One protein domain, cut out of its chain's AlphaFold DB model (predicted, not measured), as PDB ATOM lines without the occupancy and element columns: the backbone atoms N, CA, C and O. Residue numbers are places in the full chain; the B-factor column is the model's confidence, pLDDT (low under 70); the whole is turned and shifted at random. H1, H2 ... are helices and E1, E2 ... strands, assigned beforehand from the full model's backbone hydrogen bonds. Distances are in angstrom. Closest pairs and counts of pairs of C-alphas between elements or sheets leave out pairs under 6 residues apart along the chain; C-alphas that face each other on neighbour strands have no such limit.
ATOM      1  N   VAL A  74      25.667 -13.913 -59.365       36.84
ATOM      2  CA  VAL A  74      24.316 -13.451 -58.997       36.84
ATOM      3  C   VAL A  74      23.801 -14.112 -57.705       36.84
ATOM      4  O   VAL A  74      23.040 -15.076 -57.771       36.84
ATOM      5  N   ASN A  75      24.190 -13.575 -56.540       38.44
ATOM      6  CA  ASN A  75      23.530 -13.742 -55.233       38.44
ATOM      7  C   ASN A  75      24.123 -14.642 -54.109       38.44
ATOM      8  O   ASN A  75      23.411 -15.499 -53.567       38.44
ATOM      9  N   ALA A  76      25.314 -14.342 -53.587       38.31
ATOM     10  CA  ALA A  76      25.673 -14.762 -52.223       38.31
ATOM     11  C   ALA A  76      25.889 -13.555 -51.286       38.31
ATOM     12  O   ALA A  76      26.410 -12.530 -51.718       38.31
ATOM     13  N   LYS A  77      25.472 -13.647 -50.012       49.50
ATOM     14  CA  LYS A  77      25.698 -12.615 -48.972       49.50
ATOM     15  C   LYS A  77      26.418 -13.234 -47.772       49.50
ATOM     16  O   LYS A  77      26.026 -14.308 -47.341       49.50
ATOM     17  N   ILE A  78      27.421 -12.564 -47.205       47.81
ATOM     18  CA  ILE A  78      28.042 -12.974 -45.934       47.81
ATOM     19  C   ILE A  78      27.513 -12.094 -44.803       47.81
ATOM     20  O   ILE A  78      27.504 -10.871 -44.923       47.81
ATOM     21  N   TYR A  79      27.089 -12.719 -43.708       60.03
ATOM     22  CA  TYR A  79      26.912 -12.065 -42.416       60.03
ATOM     23  C   TYR A  79      28.118 -12.382 -41.534       60.03
ATOM     24  O   TYR A  79      28.534 -13.536 -41.461       60.03
ATOM     25  N   LEU A  80      28.651 -11.358 -40.875       53.41
ATOM     26  CA  LEU A  80      29.705 -11.436 -39.867       53.41
ATOM     27  C   LEU A  80      29.158 -10.795 -38.592       53.41
ATOM     28  O   LEU A  80      28.556  -9.722 -38.661       53.41
ATOM     29  N   ASP A  81      29.343 -11.441 -37.445       58.16
ATOM     30  CA  ASP A  81      28.960 -10.843 -36.170       58.16
ATOM     31  C   ASP A  81      29.930  -9.725 -35.744       58.16
ATOM     32  O   ASP A  81      31.055  -9.607 -36.234       58.16
ATOM     33  N   ASN A  82      29.500  -8.889 -34.793       52.50
ATOM     34  CA  ASN A  82      30.260  -7.709 -34.352       52.50
ATOM     35  C   ASN A  82      31.656  -8.043 -33.791       52.50
ATOM     36  O   ASN A  82      32.526  -7.175 -33.765       52.50
ATOM     37  N   LYS A  83      31.867  -9.281 -33.326       59.31
ATOM     38  CA  LYS A  83      33.144  -9.762 -32.780       59.31
ATOM     39  C   LYS A  83      34.006 -10.502 -33.806       59.31
ATOM     40  O   LYS A  83      35.151 -10.810 -33.491       59.31
ATOM     41  N   LYS A  84      33.498 -10.734 -35.024       56.53
ATOM     42  CA  LYS A  84      34.140 -11.522 -36.093       56.53
ATOM     43  C   LYS A  84      34.407 -12.980 -35.707       56.53
ATOM     44  O   LYS A  84      35.266 -13.634 -36.294       56.53
ATOM     45  N   GLU A  85      33.685 -13.485 -34.719       65.12
ATOM     46  CA  GLU A  85      33.780 -14.869 -34.254       65.12
ATOM     47  C   GLU A  85      32.792 -15.756 -35.006       65.12
ATOM     48  O   GLU A  85      33.040 -16.948 -35.175       65.12
ATOM     49  N   ASN A  86      31.700 -15.177 -35.509       66.50
ATOM     50  CA  ASN A  86      30.647 -15.896 -36.202       66.50
ATOM     51  C   ASN A  86      30.435 -15.354 -37.613       66.50
ATOM     52  O   ASN A  86      30.320 -14.145 -37.819       66.50
ATOM     53  N   TYR A  87      30.322 -16.258 -38.583       68.19
ATOM     54  CA  TYR A  87      29.979 -15.919 -39.954       68.19
ATOM     55  C   TYR A  87      28.976 -16.892 -40.568       68.19
ATOM     56  O   TYR A  87      28.900 -18.078 -40.231       68.19
ATOM     57  N   ILE A  88      28.185 -16.359 -41.492       74.19
ATOM     58  CA  ILE A  88      27.135 -17.067 -42.215       74.19
ATOM     59  C   ILE A  88      27.274 -16.710 -43.691       74.19
ATOM     60  O   ILE A  88      27.262 -15.539 -44.058       74.19
ATOM     61  N   LEU A  89      27.375 -17.722 -44.539       70.44
ATOM     62  CA  LEU A  89      27.248 -17.637 -45.983       70.44
ATOM     63  C   LEU A  89      25.785 -17.858 -46.362       70.44
ATOM     64  O   LEU A  89      25.185 -18.884 -46.031       70.44
ATOM     65  N   LEU A  90      25.230 -16.903 -47.091       72.75
ATOM     66  CA  LEU A  90      23.877 -16.921 -47.616       72.75
ATOM     67  C   LEU A  90      23.919 -17.101 -49.131       72.75
ATOM     68  O   LEU A  90      24.712 -16.441 -49.796       72.75
ATOM     69  N   ALA A  91      23.010 -17.895 -49.684       69.62
ATOM     70  CA  ALA A  91      22.682 -17.905 -51.106       69.62
ATOM     71  C   ALA A  91      21.261 -17.377 -51.302       69.62
ATOM     72  O   ALA A  91      20.341 -17.795 -50.593       69.62
ATOM     73  N   ARG A  92      21.043 -16.467 -52.253       69.25
ATOM     74  CA  ARG A  92      19.677 -16.044 -52.598       69.25
ATOM     75  C   ARG A  92      19.017 -17.121 -53.438       69.25
ATOM     76  O   ARG A  92      19.617 -17.700 -54.339       69.25
ATOM     77  N   LYS A  93      17.736 -17.305 -53.182       72.06
ATOM     78  CA  LYS A  93      16.845 -18.168 -53.932       72.06
ATOM     79  C   LYS A  93      15.710 -17.306 -54.459       72.06
ATOM     80  O   LYS A  93      15.108 -16.538 -53.711       72.06
ATOM     81  N   GLN A  94      15.442 -17.403 -55.752       69.06
ATOM     82  CA  GLN A  94      14.274 -16.786 -56.362       69.06
ATOM     83  C   GLN A  94      13.236 -17.881 -56.587       69.06
ATOM     84  O   GLN A  94      13.536 -18.899 -57.211       69.06
ATOM     85  N   THR A  95      12.042 -17.697 -56.035       67.75
ATOM     86  CA  THR A  95      10.867 -18.513 -56.361       67.75
ATOM     87  C   THR A  95       9.940 -17.703 -57.263       67.75
ATOM     88  O   THR A  95      10.124 -16.492 -57.395       67.75
ATOM     89  N   GLU A  96       8.949 -18.343 -57.892       66.81
ATOM     90  CA  GLU A  96       8.036 -17.685 -58.848       66.81
ATOM     91  C   GLU A  96       7.372 -16.415 -58.284       66.81
ATOM     92  O   GLU A  96       7.107 -15.486 -59.038       66.81
ATOM     93  N   ASN A  97       7.197 -16.333 -56.956       66.31
ATOM     94  CA  ASN A  97       6.483 -15.243 -56.288       66.31
ATOM     95  C   ASN A  97       7.290 -14.498 -55.205       66.31
ATOM     96  O   ASN A  97       6.731 -13.620 -54.549       66.31
ATOM     97  N   SER A  98       8.566 -14.831 -54.943       73.19
ATOM     98  CA  SER A  98       9.321 -14.167 -53.861       73.19
ATOM     99  C   SER A  98      10.846 -14.283 -53.965       73.19
ATOM    100  O   SER A  98      11.386 -15.207 -54.577       73.19
ATOM    101  N   PHE A  99      11.547 -13.364 -53.293       73.50
ATOM    102  CA  PHE A  99      12.978 -13.482 -53.023       73.50
ATOM    103  C   PHE A  99      13.227 -14.026 -51.621       73.50
ATOM    104  O   PHE A  99      12.647 -13.561 -50.638       73.50
ATOM    105  N   GLN A 100      14.139 -14.985 -51.540       81.62
ATOM    106  CA  GLN A 100      14.543 -15.629 -50.302       81.62
ATOM    107  C   GLN A 100      16.070 -15.661 -50.196       81.62
ATOM    108  O   GLN A 100      16.778 -15.583 -51.201       81.62
ATOM    109  N   PHE A 101      16.582 -15.815 -48.982       79.62
ATOM    110  CA  PHE A 101      17.972 -16.144 -48.685       79.62
ATOM    111  C   PHE A 101      18.024 -17.468 -47.948       79.62
ATOM    112  O   PHE A 101      17.221 -17.708 -47.067       79.62
ATOM    113  N   SER A 102      18.972 -18.323 -48.275       79.38
ATOM    114  CA  SER A 102      19.222 -19.567 -47.555       79.38
ATOM    115  C   SER A 102      20.610 -19.519 -46.956       79.38
ATOM    116  O   SER A 102      21.529 -19.045 -47.619       79.38
ATOM    117  N   ILE A 103      20.778 -20.000 -45.728       79.25
ATOM    118  CA  ILE A 103      22.111 -20.238 -45.182       79.25
ATOM    119  C   ILE A 103      22.683 -21.459 -45.902       79.25
ATOM    120  O   ILE A 103      22.089 -22.533 -45.866       79.25
ATOM    121  N   VAL A 104      23.801 -21.288 -46.602       72.69
ATOM    122  CA  VAL A 104      24.519 -22.390 -47.267       72.69
ATOM    123  C   VAL A 104      25.680 -22.898 -46.429       72.69
ATOM    124  O   VAL A 104      26.080 -24.048 -46.572       72.69
ATOM    125  N   TYR A 105      26.202 -22.055 -45.541       69.38
ATOM    126  CA  TYR A 105      27.238 -22.430 -44.593       69.38
ATOM    127  C   TYR A 105      27.266 -21.440 -43.429       69.38
ATOM    128  O   TYR A 105      27.034 -20.251 -43.611       69.38
ATOM    129  N   SER A 106      27.603 -21.901 -42.235       74.19
ATOM    130  CA  SER A 106      27.952 -21.062 -41.094       74.19
ATOM    131  C   SER A 106      28.921 -21.806 -40.183       74.19
ATOM    132  O   SER A 106      28.837 -23.029 -40.038       74.19
ATOM    133  N   ASN A 107      29.818 -21.075 -39.524       69.69
ATOM    134  CA  ASN A 107      30.606 -21.644 -38.430       69.69
ATOM    135  C   ASN A 107      29.791 -21.814 -37.128       69.69
ATOM    136  O   ASN A 107      30.274 -22.439 -36.187       69.69
ATOM    137  N   ILE A 108      28.538 -21.342 -37.100       80.06
ATOM    138  CA  ILE A 108      27.537 -21.680 -36.088       80.06
ATOM    139  C   ILE A 108      26.836 -22.966 -36.528       80.06
ATOM    140  O   ILE A 108      26.102 -22.998 -37.519       80.06
ATOM    141  N   LYS A 109      27.051 -24.042 -35.770       77.44
ATOM    142  CA  LYS A 109      26.620 -25.395 -36.141       77.44
ATOM    143  C   LYS A 109      25.105 -25.497 -36.351       77.44
ATOM    144  O   LYS A 109      24.666 -26.164 -37.283       77.44
ATOM    145  N   GLU A 110      24.321 -24.815 -35.524       80.06
ATOM    146  CA  GLU A 110      22.852 -24.825 -35.555       80.06
ATOM    147  C   GLU A 110      22.260 -24.096 -36.765       80.06
ATOM    148  O   GLU A 110      21.105 -24.319 -37.096       80.06
ATOM    149  N   LEU A 111      23.029 -23.226 -37.422       77.00
ATOM    150  CA  LEU A 111      22.590 -22.512 -38.624       77.00
ATOM    151  C   LEU A 111      22.958 -23.258 -39.912       77.00
ATOM    152  O   LEU A 111      22.409 -22.979 -40.974       77.00
ATOM    153  N   SER A 112      23.854 -24.240 -39.809       70.25
ATOM    154  CA  SER A 112      24.286 -25.106 -40.911       70.25
ATOM    155  C   SER A 112      23.494 -26.413 -41.003       70.25
ATOM    156  O   SER A 112      23.812 -27.260 -41.834       70.25
ATOM    157  N   SER A 113      22.485 -26.616 -40.153       71.38
ATOM    158  CA  SER A 113      21.699 -27.857 -40.098       71.38
ATOM    159  C   SER A 113      20.735 -28.027 -41.277       71.38
ATOM    160  O   SER A 113      20.405 -29.160 -41.622       71.38
ATOM    161  N   HIS A 114      20.318 -26.932 -41.925       74.81
ATOM    162  CA  HIS A 114      19.351 -26.956 -43.031       74.81
ATOM    163  C   HIS A 114      19.824 -26.125 -44.234       74.81
ATOM    164  O   HIS A 114      19.199 -25.112 -44.578       74.81
ATOM    165  N   PRO A 115      20.926 -26.538 -44.892       65.94
ATOM    166  CA  PRO A 115      21.452 -25.815 -46.037       65.94
ATOM    167  C   PRO A 115      20.411 -25.763 -47.164       65.94
ATOM    168  O   PRO A 115      19.861 -26.786 -47.569       65.94
ATOM    169  N   GLY A 116      20.123 -24.560 -47.666       68.69
ATOM    170  CA  GLY A 116      19.199 -24.355 -48.792       68.69
ATOM    171  C   GLY A 116      17.720 -24.132 -48.437       68.69
ATOM    172  O   GLY A 116      16.925 -23.834 -49.340       68.69
ATOM    173  N   LEU A 117      17.331 -24.209 -47.156       82.62
ATOM    174  CA  LEU A 117      16.009 -23.739 -46.723       82.62
ATOM    175  C   LEU A 117      15.976 -22.204 -46.786       82.62
ATOM    176  O   LEU A 117      16.842 -21.522 -46.234       82.62
ATOM    177  N   GLY A 118      14.991 -21.678 -47.514       83.00
ATOM    178  CA  GLY A 118      14.857 -20.254 -47.793       83.00
ATOM    179  C   GLY A 118      14.179 -19.494 -46.656       83.00
ATOM    180  O   GLY A 118      13.195 -19.954 -46.088       83.00
ATOM    181  N   ILE A 119      14.701 -18.311 -46.374       86.44
ATOM    182  CA  ILE A 119      14.199 -17.282 -45.468       86.44
ATOM    183  C   ILE A 119      13.706 -16.128 -46.346       86.44
ATOM    184  O   ILE A 119      14.487 -15.639 -47.167       86.44
ATOM    185  N   PRO A 120      12.448 -15.676 -46.223       85.69
ATOM    186  CA  PRO A 120      11.964 -14.504 -46.948       85.69
ATOM    187  C   PRO A 120      12.879 -13.287 -46.759       85.69
ATOM    188  O   PRO A 120      13.422 -13.075 -45.674       85.69
ATOM    189  N   ILE A 121      13.055 -12.483 -47.812       74.69
ATOM    190  CA  ILE A 121      13.947 -11.313 -47.785       74.69
ATOM    191  C   ILE A 121      13.612 -10.325 -46.660       74.69
ATOM    192  O   ILE A 121      14.529  -9.886 -45.969       74.69
ATOM    193  N   ASP A 122      12.331 -10.034 -46.439       74.12
ATOM    194  CA  ASP A 122      11.890  -9.077 -45.417       74.12
ATOM    195  C   ASP A 122      12.213  -9.583 -44.007       74.12
ATOM    196  O   ASP A 122      12.723  -8.838 -43.172       74.12
ATOM    197  N   ASN A 123      12.028 -10.887 -43.778       80.94
ATOM    198  CA  ASN A 123      12.397 -11.542 -42.529       80.94
ATOM    199  C   ASN A 123      13.911 -11.501 -42.313       80.94
ATOM    200  O   ASN A 123      14.363 -11.129 -41.238       80.94
ATOM    201  N   MET A 124      14.701 -11.831 -43.342       78.56
ATOM    202  CA  MET A 124      16.162 -11.788 -43.260       78.56
ATOM    203  C   MET A 124      16.660 -10.383 -42.905       78.56
ATOM    204  O   MET A 124      17.514 -10.244 -42.037       78.56
ATOM    205  N   ILE A 125      16.123  -9.339 -43.544       69.00
ATOM    206  CA  ILE A 125      16.486  -7.952 -43.223       69.00
ATOM    207  C   ILE A 125      16.127  -7.636 -41.767       69.00
ATOM    208  O   ILE A 125      16.994  -7.178 -41.028       69.00
ATOM    209  N   GLY A 126      14.906  -7.963 -41.331       71.06
ATOM    210  CA  GLY A 126      14.476  -7.743 -39.949       71.06
ATOM    211  C   GLY A 126      15.330  -8.483 -38.915       71.06
ATOM    212  O   GLY A 126      15.650  -7.923 -37.870       71.06
ATOM    213  N   TYR A 127      15.763  -9.710 -39.213       83.19
ATOM    214  CA  TYR A 127      16.654 -10.470 -38.334       83.19
ATOM    215  C   TYR A 127      18.026  -9.810 -38.231       83.19
ATOM    216  O   TYR A 127      18.542  -9.652 -37.130       83.19
ATOM    217  N   LEU A 128      18.607  -9.398 -39.361       71.56
ATOM    218  CA  LEU A 128      19.928  -8.770 -39.402       71.56
ATOM    219  C   LEU A 128      19.958  -7.372 -38.772       71.56
ATOM    220  O   LEU A 128      20.995  -6.979 -38.241       71.56
ATOM    221  N   GLU A 129      18.854  -6.629 -38.840       68.94
ATOM    222  CA  GLU A 129      18.725  -5.286 -38.259       68.94
ATOM    223  C   GLU A 129      18.315  -5.303 -36.772       68.94
ATOM    224  O   GLU A 129      18.368  -4.260 -36.120       68.94
ATOM    225  N   GLY A 130      17.920  -6.460 -36.227       69.69
ATOM    226  CA  GLY A 130      17.500  -6.614 -34.833       69.69
ATOM    227  C   GLY A 130      18.647  -6.749 -33.824       69.69
ATOM    228  O   GLY A 130      19.808  -6.952 -34.179       69.69
ATOM    229  N   ASP A 131      18.302  -6.704 -32.533       73.50
ATOM    230  CA  ASP A 131      19.270  -6.767 -31.424       73.50
ATOM    231  C   ASP A 131      19.951  -8.138 -31.278       73.50
ATOM    232  O   ASP A 131      21.007  -8.262 -30.656       73.50
ATOM    233  N   SER A 132      19.347  -9.202 -31.815       79.69
ATOM    234  CA  SER A 132      19.880 -10.571 -31.730       79.69
ATOM    235  C   SER A 132      19.642 -11.352 -33.031       79.69
ATOM    236  O   SER A 132      18.761 -12.222 -33.098       79.69
ATOM    237  N   PRO A 133      20.431 -11.068 -34.088       78.19
ATOM    238  CA  PRO A 133      20.258 -11.693 -35.399       78.19
ATOM    239  C   PRO A 133      20.423 -13.211 -35.377       78.19
ATOM    240  O   PRO A 133      19.662 -13.931 -36.020       78.19
ATOM    241  N   LEU A 134      21.387 -13.711 -34.601       82.62
ATOM    242  CA  LEU A 134      21.667 -15.144 -34.501       82.62
ATOM    243  C   LEU A 134      20.501 -15.916 -33.885       82.62
ATOM    244  O   LEU A 134      20.122 -16.958 -34.413       82.62
ATOM    245  N   ASP A 135      19.911 -15.399 -32.810       85.75
ATOM    246  CA  ASP A 135      18.780 -16.048 -32.145       85.75
ATOM    247  C   ASP A 135      17.538 -16.036 -33.036       85.75
ATOM    248  O   ASP A 135      16.839 -17.042 -33.147       85.75
ATOM    249  N   SER A 136      17.317 -14.933 -33.755       87.31
ATOM    250  CA  SER A 136      16.223 -14.809 -34.723       87.31
ATOM    251  C   SER A 136      16.355 -15.833 -35.856       87.31
ATOM    252  O   SER A 136      15.389 -16.521 -36.195       87.31
ATOM    253  N   LEU A 137      17.568 -16.002 -36.392       85.81
ATOM    254  CA  LEU A 137      17.864 -17.005 -37.415       85.81
ATOM    255  C   LEU A 137      17.700 -18.435 -36.878       85.81
ATOM    256  O   LEU A 137      17.063 -19.256 -37.535       85.81
ATOM    257  N   LYS A 138      18.214 -18.737 -35.679       86.75
ATOM    258  CA  LYS A 138      18.063 -20.061 -35.044       86.75
ATOM    259  C   LYS A 138      16.590 -20.412 -34.816       86.75
ATOM    260  O   LYS A 138      16.176 -21.530 -35.119       86.75
ATOM    261  N   ASN A 139      15.796 -19.461 -34.329       88.19
ATOM    262  CA  ASN A 139      14.366 -19.656 -34.085       88.19
ATOM    263  C   ASN A 139      13.606 -19.967 -35.374       88.19
ATOM    264  O   ASN A 139      12.832 -20.923 -35.391       88.19
ATOM    265  N   TYR A 140      13.893 -19.249 -36.463       88.25
ATOM    266  CA  TYR A 140      13.294 -19.533 -37.765       88.25
ATOM    267  C   TYR A 140      13.519 -20.992 -38.193       88.25
ATOM    268  O   TYR A 140      12.570 -21.697 -38.527       88.25
ATOM    269  N   TYR A 141      14.760 -21.485 -38.133       84.38
ATOM    270  CA  TYR A 141      15.063 -22.872 -38.509       84.38
ATOM    271  C   TYR A 141      14.401 -23.902 -37.584       84.38
ATOM    272  O   TYR A 141      13.927 -24.932 -38.063       84.38
ATOM    273  N   ASN A 142      14.316 -23.620 -36.281       83.75
ATOM    274  CA  ASN A 142      13.640 -24.492 -35.317       83.75
ATOM    275  C   ASN A 142      12.122 -24.575 -35.549       83.75
ATOM    276  O   ASN A 142      11.521 -25.615 -35.287       83.75
ATOM    277  N   GLU A 143      11.483 -23.498 -36.007       85.88
ATOM    278  CA  GLU A 143      10.045 -23.485 -36.310       85.88
ATOM    279  C   GLU A 143       9.717 -24.222 -37.609       85.88
ATOM    280  O   GLU A 143       8.698 -24.899 -37.683       85.88
ATOM    281  N   GLN A 144      10.586 -24.129 -38.617       80.12
ATOM    282  CA  GLN A 144      10.375 -24.764 -39.924       80.12
ATOM    283  C   GLN A 144      10.674 -26.275 -39.944       80.12
ATOM    284  O   GLN A 144      10.450 -26.929 -40.960       80.12
ATOM    285  N   THR A 145      11.231 -26.824 -38.861       67.50
ATOM    286  CA  THR A 145      11.685 -28.228 -38.768       67.50
ATOM    287  C   THR A 145      10.927 -29.051 -37.725       67.50
ATOM    288  O   THR A 145      11.234 -30.231 -37.541       67.50
ATOM    289  N   LYS A 146       9.933 -28.442 -37.069       57.19
ATOM    290  CA  LYS A 146       8.913 -29.119 -36.255       57.19
ATOM    291  C   LYS A 146       7.761 -29.605 -37.124       57.19
ATOM    292  O   LYS A 146       7.229 -30.683 -36.788       57.19
TER     293      LYS A 146
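AT A GLANCE: This is residues 74 to 146 of the 146 residues of an uncharacterized protein of Arcobacter sp. CECT 8987 (UniProt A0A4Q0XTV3). A strongly twisted sheet of four strands is covered on one face by two short helices, H1 and H2, which meet at a corner. The long hairpin of E2 and E3 makes the middle of the sheet, with E1 along part of E2 and the short E4 beside part of E3. The printed part has 73 residues, with named elements in the order E1, E2, E3, E4, H1, H2, and it is of mixed class, helices and strands. The sheet order is E1, E2, E3, E4, antiparallel throughout. The whole is compact, with a radius of gyration of the C-alphas of 11.5 A and spans of 37 by 31 by 21 A.

IN THESE COORDINATES: E1 is residues 76 to 80, 13.4 A long, and its C-alpha 76 is at (25.673, -14.762, -52.223). E2, residues 87 to 95, is 25.3 A long, and E3, residues 98 to 106, is 23.6 A long. C-alpha 98, where E3 begins, is at (9.321, -14.167, -53.861). E4 is residues 118 to 120, 6.5 A long. H1, residues 121 to 129, is 12.2 A long. H2, residues 133 to 143, is 15.6 A long and ends with C-alpha 143 at (10.045, -23.485, -36.310).

HOW THE PARTS SIT: The strands form a meander, each the antiparallel neighbour of the one before, and each successive pair is a hairpin. E1 and E2 stand at 148 degrees between their directions, with N 79 and O 88 within hydrogen-bond range at 2.8 A. E2 and E3 stand at 151 degrees, with N 91 and O 102 at 2.8 A and N 100 and O 93 at 2.8 A. E3 and E4 stand at 130 degrees, with N 119 and O 101 at 2.7 A. The edge strands E1 and E4 are apart. H1 is on the sheet; its closest C-alphas to E3 are those of Ile 121 and Gln 100, 5.0 A apart. H2 is on the same face, over E4 at a height over the sheet of 9.9 A, on a local plane fitted to just 6 C-alphas. On the local plane it runs across the strands, at 63 degrees to E4. H1 and H2 touch only at the corner by their link, the C-alphas of Tyr 127 and Pro 133 being closest at 4.8 A; they run opposite ways at a steep tilt of 43 degrees. In both helices every O i to N i+4 pair is within hydrogen-bond range.

THE WHOLE: The two C-alphas farthest apart, those of Lys 83 and Glu 96, are 37.1 A apart. The printed part has no cut and ends at Lys 146, the chain's last residue. The link from E3 to E4, residues 107 to 117, is long and holds no named helix. The mean pLDDT of the printed part is 71.8; 29 residues are under 70, among them residues 74 to 87.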